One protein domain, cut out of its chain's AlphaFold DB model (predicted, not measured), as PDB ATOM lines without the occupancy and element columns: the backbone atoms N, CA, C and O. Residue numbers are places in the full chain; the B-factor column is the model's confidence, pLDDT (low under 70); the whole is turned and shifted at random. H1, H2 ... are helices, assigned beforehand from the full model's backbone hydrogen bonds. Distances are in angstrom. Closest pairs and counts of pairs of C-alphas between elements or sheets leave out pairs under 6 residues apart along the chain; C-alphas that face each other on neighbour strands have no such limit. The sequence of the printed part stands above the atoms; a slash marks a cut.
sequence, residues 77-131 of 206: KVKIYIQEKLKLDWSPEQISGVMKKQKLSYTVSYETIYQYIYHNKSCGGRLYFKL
ATOM      1  N   LYS A  77     252.494 270.639 147.779       94.12
ATOM      2  CA  LYS A  77     253.286 270.676 149.021       94.12
ATOM      3  C   LYS A  77     252.650 269.833 150.131       94.12
ATOM      4  O   LYS A  77     253.335 269.033 150.761       94.12
ATOM      5  N   VAL A  78     251.335 269.958 150.330       95.06
ATOM      6  CA  VAL A  78     250.607 269.163 151.335       95.06
ATOM      7  C   VAL A  78     250.621 267.676 150.986       95.06
ATOM      8  O   VAL A  78     250.834 266.847 151.865       95.06
ATOM      9  N   LYS A  79     250.437 267.322 149.707       95.88
ATOM     10  CA  LYS A  79     250.469 265.920 149.259       95.88
ATOM     11  C   LYS A  79     251.818 265.259 149.534       95.88
ATOM     12  O   LYS A  79     251.827 264.142 150.045       95.88
ATOM     13  N   ILE A  80     252.921 265.953 149.241       95.94
ATOM     14  CA  ILE A  80     254.281 265.469 149.522       95.94
ATOM     15  C   ILE A  80     254.446 265.223 151.024       95.94
ATOM     16  O   ILE A  80     254.788 264.115 151.425       95.94
ATOM     17  N   TYR A  81     254.075 266.202 151.858       95.94
ATOM     18  CA  TYR A  81     254.147 266.065 153.314       95.94
ATOM     19  C   TYR A  81     253.338 264.866 153.834       95.94
ATOM     20  O   TYR A  81     253.838 264.065 154.619       95.94
ATOM     21  N   ILE A  82     252.091 264.701 153.374       96.25
ATOM     22  CA  ILE A  82     251.253 263.552 153.747       96.25
ATOM     23  C   ILE A  82     251.947 262.242 153.361       96.25
ATOM     24  O   ILE A  82     251.997 261.321 154.173       96.25
ATOM     25  N   GLN A  83     252.484 262.142 152.143       96.00
ATOM     26  CA  GLN A  83     253.166 260.935 151.673       96.00
ATOM     27  C   GLN A  83     254.409 260.613 152.509       96.00
ATOM     28  O   GLN A  83     254.611 259.454 152.863       96.00
ATOM     29  N   GLU A  84     255.216 261.614 152.861       96.12
ATOM     30  CA  GLU A  84     256.379 261.451 153.738       96.12
ATOM     31  C   GLU A  84     255.979 260.957 155.128       96.12
ATOM     32  O   GLU A  84     256.563 260.001 155.633       96.12
ATOM     33  N   LYS A  85     254.941 261.540 155.738       96.19
ATOM     34  CA  LYS A  85     254.481 261.105 157.066       96.19
ATOM     35  C   LYS A  85     253.827 259.726 157.046       96.19
ATOM     36  O   LYS A  85     254.052 258.944 157.962       96.19
ATOM     37  N   LEU A  86     253.096 259.381 155.986       95.44
ATOM     38  CA  LEU A  86     252.571 258.024 155.803       95.44
ATOM     39  C   LEU A  86     253.691 256.989 155.629       95.44
ATOM     40  O   LEU A  86     253.525 255.850 156.051       95.44
ATOM     41  N   LYS A  87     254.842 257.346 155.036       94.69
ATOM     42  CA  LYS A  87     256.006 256.441 154.975       94.69
ATOM     43  C   LYS A  87     256.587 256.143 156.359       94.69
ATOM     44  O   LYS A  87     257.110 255.052 156.537       94.69
ATOM     45  N   LEU A  88     256.452 257.080 157.298       95.00
ATOM     46  CA  LEU A  88     256.822 256.930 158.709       95.00
ATOM     47  C   LEU A  88     255.715 256.260 159.552       95.00
ATOM     48  O   LEU A  88     255.766 256.317 160.776       95.00
ATOM     49  N   ASP A  89     254.693 255.684 158.909       93.81
ATOM     50  CA  ASP A  89     253.549 255.006 159.536       93.81
ATOM     51  C   ASP A  89     252.701 255.894 160.472       93.81
ATOM     52  O   ASP A  89     252.007 255.421 161.379       93.81
ATOM     53  N   TRP A  90     252.690 257.209 160.225       95.56
ATOM     54  CA  TRP A  90     251.789 258.123 160.926       95.56
ATOM     55  C   TRP A  90     250.347 257.930 160.451       95.56
ATOM     56  O   TRP A  90     250.068 257.845 159.255       95.56
ATOM     57  N   SER A  91     249.398 257.928 161.387       95.00
ATOM     58  CA  SER A  91     247.970 257.928 161.049       95.00
ATOM     59  C   SER A  91     247.522 259.290 160.487       95.00
ATOM     60  O   SER A  91     248.063 260.324 160.885       95.00
ATOM     61  N   PRO A  92     246.498 259.336 159.613       96.38
ATOM     62  CA  PRO A  92     245.922 260.593 159.119       96.38
ATOM     63  C   PRO A  92     245.520 261.582 160.224       96.38
ATOM     64  O   PRO A  92     245.703 262.790 160.079       96.38
ATOM     65  N   GLU A  93     245.029 261.071 161.354       95.88
ATOM     66  CA  GLU A  93     244.694 261.851 162.549       95.88
ATOM     67  C   GLU A  93     245.936 262.489 163.179       95.88
ATOM     68  O   GLU A  93     245.935 263.688 163.458       95.88
ATOM     69  N   GLN A  94     247.026 261.725 163.331       96.19
ATOM     70  CA  GLN A  94     248.308 262.247 163.817       96.19
ATOM     71  C   GLN A  94     248.876 263.307 162.873       96.19
ATOM     72  O   GLN A  94     249.329 264.349 163.337       96.19
ATOM     73  N   ILE A  95     248.816 263.078 161.557       96.31
ATOM     74  CA  ILE A  95     249.287 264.043 160.556       96.31
ATOM     75  C   ILE A  95     248.508 265.356 160.705       96.31
ATOM     76  O   ILE A  95     249.115 266.401 160.921       96.31
ATOM     77  N   SER A  96     247.173 265.309 160.674       96.56
ATOM     78  CA  SER A  96     246.332 266.504 160.843       96.56
ATOM     79  C   SER A  96     246.572 267.199 162.190       96.56
ATOM     80  O   SER A  96     246.701 268.424 162.245       96.56
ATOM     81  N   GLY A  97     246.684 266.426 163.273       96.56
ATOM     82  CA  GLY A  97     246.939 266.936 164.619       96.56
ATOM     83  C   GLY A  97     248.286 267.648 164.741       96.56
ATOM     84  O   GLY A  97     248.347 268.751 165.279       96.56
ATOM     85  N   VAL A  98     249.357 267.075 164.185       96.31
ATOM     86  CA  VAL A  98     250.693 267.690 164.203       96.31
ATOM     87  C   VAL A  98     250.735 268.945 163.342       96.31
ATOM     88  O   VAL A  98     251.286 269.948 163.788       96.31
ATOM     89  N   MET A  99     250.089 268.943 162.171       95.50
ATOM     90  CA  MET A  99     249.996 270.146 161.336       95.50
ATOM     91  C   MET A  99     249.326 271.306 162.084       95.50
ATOM     92  O   MET A  99     249.787 272.443 161.993       95.50
ATOM     93  N   LYS A 100     248.267 271.014 162.853       94.69
ATOM     94  CA  LYS A 100     247.594 271.998 163.714       94.69
ATOM     95  C   LYS A 100     248.478 272.441 164.880       94.69
ATOM     96  O   LYS A 100     248.606 273.639 165.111       94.69
ATOM     97  N   LYS A 101     249.116 271.500 165.585       95.44
ATOM     98  CA  LYS A 101     249.994 271.786 166.735       95.44
ATOM     99  C   LYS A 101     251.183 272.668 166.345       95.44
ATOM    100  O   LYS A 101     251.522 273.587 167.076       95.44
ATOM    101  N   GLN A 102     251.782 272.408 165.184       93.88
ATOM    102  CA  GLN A 102     252.900 273.182 164.640       93.88
ATOM    103  C   GLN A 102     252.461 274.484 163.949       93.88
ATOM    104  O   GLN A 102     253.314 275.206 163.444       93.88
ATOM    105  N   LYS A 103     251.150 274.781 163.903       90.44
ATOM    106  CA  LYS A 103     250.570 275.967 163.249       90.44
ATOM    107  C   LYS A 103     251.106 276.190 161.827       90.44
ATOM    108  O   LYS A 103     251.419 277.311 161.434       90.44
ATOM    109  N   LEU A 104     251.209 275.115 161.042       89.69
ATOM    110  CA  LEU A 104     251.647 275.216 159.649       89.69
ATOM    111  C   LEU A 104     250.671 276.088 158.848       89.69
ATOM    112  O   LEU A 104     249.460 276.021 159.047       89.69
ATOM    113  N   SER A 105     251.178 276.844 157.873       87.19
ATOM    114  CA  SER A 105     250.340 277.680 156.996       87.19
ATOM    115  C   SER A 105     249.367 276.874 156.123       87.19
ATOM    116  O   SER A 105     248.399 277.412 155.592       87.19
ATOM    117  N   TYR A 106     249.594 275.566 155.994       85.44
ATOM    118  CA  TYR A 106     248.771 274.634 155.233       85.44
ATOM    119  C   TYR A 106     248.244 273.520 156.143       85.44
ATOM    120  O   TYR A 106     248.868 272.477 156.301       85.44
ATOM    121  N   THR A 107     247.071 273.716 156.745       92.19
ATOM    122  CA  THR A 107     246.406 272.683 157.556       92.19
ATOM    123  C   THR A 107     245.271 272.008 156.788       92.19
ATOM    124  O   THR A 107     244.499 272.644 156.067       92.19
ATOM    125  N   VAL A 108     245.153 270.690 156.958       94.81
ATOM    126  CA  VAL A 108     244.067 269.874 156.398       94.81
ATOM    127  C   VAL A 108     243.436 269.014 157.488       94.81
ATOM    128  O   VAL A 108     244.095 268.649 158.465       94.81
ATOM    129  N   SER A 109     242.146 268.703 157.346       95.06
ATOM    130  CA  SER A 109     241.490 267.739 158.230       95.06
ATOM    131  C   SER A 109     241.968 266.322 157.910       95.06
ATOM    132  O   SER A 109     242.380 266.027 156.786       95.06
ATOM    133  N   TYR A 110     241.896 265.432 158.898       95.50
ATOM    134  CA  TYR A 110     242.194 264.014 158.699       95.50
ATOM    135  C   TYR A 110     241.268 263.386 157.644       95.50
ATOM    136  O   TYR A 110     241.721 262.554 156.865       95.50
ATOM    137  N   GLU A 111     240.017 263.848 157.534       96.31
ATOM    138  CA  GLU A 111     239.076 263.408 156.495       96.31
ATOM    139  C   GLU A 111     239.571 263.750 155.083       96.31
ATOM    140  O   GLU A 111     239.550 262.903 154.194       96.31
ATOM    141  N   THR A 112     240.119 264.952 154.868       95.75
ATOM    142  CA  THR A 112     240.735 265.303 153.576       95.75
ATOM    143  C   THR A 112     241.910 264.378 153.242       95.75
ATOM    144  O   THR A 112     242.106 264.015 152.081       95.75
ATOM    145  N   ILE A 113     242.684 263.966 154.251       96.44
ATOM    146  CA  ILE A 113     243.780 263.004 154.078       96.44
ATOM    147  C   ILE A 113     243.221 261.620 153.708       96.44
ATOM    148  O   ILE A 113     243.736 260.992 152.785       96.44
ATOM    149  N   TYR A 114     242.150 261.156 154.359       95.81
ATOM    150  CA  TYR A 114     241.486 259.898 153.997       95.81
ATOM    151  C   TYR A 114     240.935 259.922 152.573       95.81
ATOM    152  O   TYR A 114     241.238 259.016 151.798       95.81
ATOM    153  N   GLN A 115     240.212 260.977 152.188       95.56
ATOM    154  CA  GLN A 115     239.705 261.150 150.824       95.56
ATOM    155  C   GLN A 115     240.834 261.118 149.793       95.56
ATOM    156  O   GLN A 115     240.707 260.461 148.763       95.56
ATOM    157  N   TYR A 116     241.972 261.753 150.087       95.88
ATOM    158  CA  TYR A 116     243.157 261.681 149.236       95.88
ATOM    159  C   TYR A 116     243.696 260.250 149.090       95.88
ATOM    160  O   TYR A 116     243.993 259.814 147.977       95.88
ATOM    161  N   ILE A 117     243.797 259.499 150.189       95.50
ATOM    162  CA  ILE A 117     244.267 258.106 150.173       95.50
ATOM    163  C   ILE A 117     243.292 257.205 149.405       95.50
ATOM    164  O   ILE A 117     243.727 256.345 148.636       95.50
ATOM    165  N   TYR A 118     241.984 257.393 149.578       94.62
ATOM    166  CA  TYR A 118     240.963 256.620 148.870       94.62
ATOM    167  C   TYR A 118     240.912 256.957 147.385       94.62
ATOM    168  O   TYR A 118     240.846 256.039 146.573       94.62
ATOM    169  N   HIS A 119     241.047 258.232 147.024       94.94
ATOM    170  CA  HIS A 119     241.184 258.642 145.632       94.94
ATOM    171  C   HIS A 119     242.450 258.045 144.995       94.94
ATOM    172  O   HIS A 119     242.405 257.500 143.895       94.94
ATOM    173  N   ASN A 120     243.580 258.047 145.714       95.56
ATOM    174  CA  ASN A 120     244.789 257.368 145.246       95.56
ATOM    175  C   ASN A 120     244.545 255.869 145.027       95.56
ATOM    176  O   ASN A 120     244.964 255.344 144.001       95.56
ATOM    177  N   LYS A 121     243.836 255.197 145.942       94.75
ATOM    178  CA  LYS A 121     243.460 253.785 145.797       94.75
ATOM    179  C   LYS A 121     242.564 253.548 144.576       94.75
ATOM    180  O   LYS A 121     242.807 252.586 143.856       94.75
ATOM    181  N   SER A 122     241.562 254.396 144.323       94.81
ATOM    182  CA  SER A 122     240.698 254.260 143.138       94.81
ATOM    183  C   SER A 122     241.463 254.441 141.827       94.81
ATOM    184  O   SER A 122     241.109 253.827 140.832       94.81
ATOM    185  N   CYS A 123     242.548 255.218 141.840       95.69
ATOM    186  CA  CYS A 123     243.464 255.359 140.706       95.69
ATOM    187  C   CYS A 123     244.549 254.260 140.646       95.69
ATOM    188  O   CYS A 123     245.544 254.433 139.949       95.69
ATOM    189  N   GLY A 124     244.417 253.161 141.404       94.25
ATOM    190  CA  GLY A 124     245.374 252.042 141.414       94.25
ATOM    191  C   GLY A 124     246.588 252.224 142.337       94.25
ATOM    192  O   GLY A 124     247.483 251.381 142.383       94.25
ATOM    193  N   GLY A 125     246.636 253.308 143.108       94.19
ATOM    194  CA  GLY A 125     247.719 253.599 144.037       94.19
ATOM    195  C   GLY A 125     247.689 252.769 145.328       94.19
ATOM    196  O   GLY A 125     246.688 252.169 145.726       94.19
ATOM    197  N   ARG A 126     248.834 252.746 146.018       94.12
ATOM    198  CA  ARG A 126     249.111 251.862 147.166       94.12
ATOM    199  C   ARG A 126     249.222 252.597 148.509       94.12
ATOM    200  O   ARG A 126     249.607 251.982 149.501       94.12
ATOM    201  N   LEU A 127     248.856 253.883 148.584       93.31
ATOM    202  CA  LEU A 127     248.975 254.665 149.829       93.31
ATOM    203  C   LEU A 127     248.202 254.049 151.000       93.31
ATOM    204  O   LEU A 127     248.648 254.114 152.143       93.31
ATOM    205  N   TYR A 128     247.079 253.391 150.725       93.06
ATOM    206  CA  TYR A 128     246.254 252.786 151.764       93.06
ATOM    207  C   TYR A 128     246.952 251.663 152.550       93.06
ATOM    208  O   TYR A 128     246.554 251.395 153.680       93.06
ATOM    209  N   PHE A 129     248.002 251.030 152.012       93.12
ATOM    210  CA  PHE A 129     248.782 250.019 152.739       93.12
ATOM    211  C   PHE A 129     249.575 250.593 153.919       93.12
ATOM    212  O   PHE A 129     249.995 249.828 154.785       93.12
ATOM    213  N   LYS A 130     249.775 251.917 153.953       93.19
ATOM    214  CA  LYS A 130     250.421 252.644 155.055       93.19
ATOM    215  C   LYS A 130     249.459 253.010 156.185       93.19
ATOM    216  O   LYS A 130     249.874 253.507 157.223       93.19
ATOM    217  N   LEU A 131     248.164 252.745 156.015       92.06
ATOM    218  CA  LEU A 131     247.206 252.856 157.109       92.06
ATOM    219  C   LEU A 131     247.339 251.652 158.042       92.06
ATOM    220  O   LEU A 131     247.506 250.525 157.579       92.06
TER     221      LEU A 131
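Overview. This is residues 77 to 131 of the 206 residues of the protein "HTH_38 domain-containing protein" of Poseidonibacter parvus (UniProt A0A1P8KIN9). H3, the longest helix, and H2 make a wide V, meeting near their first residues; H1 crosses its opening, and short H4 packs on H3 and H1. The printed part has 55 residues with four named helices, H1 to H4 in order, and no named strand: all helix, compact, radius of gyration of the C-alphas 10.6 A, spans 33 by 18 by 17 A.

Along the chain. Find C-alpha 110 at (242.194, 264.014, 158.699); H3 runs to residue 122, 18.4 A. H2 is residues 92 to 101, 14.1 A; H1, 77 to 87, 15.7 A, begins at (253.286, 270.676, 149.021); H4 is 127 to 130, 5.8 A.

Arrangement. H3, with residues 110 to 114 alone, touches H2 in a helical hairpin, a steep tilt of 39 degrees, opposite ways; closest are C-alphas 93 and 110, 5.1 A. H4 touches H1, C-alphas 130 and 86 closest at 5.8 A. H2 and H4 are apart. Every O i to N i+4 pair is within hydrogen-bond range in H1, H2 and H3; H4 is too short for one.

Size, cuts and confidence. The farthest C-alphas, 103 and 124, are 32.8 A apart. No printed residue is under 70 in pLDDT.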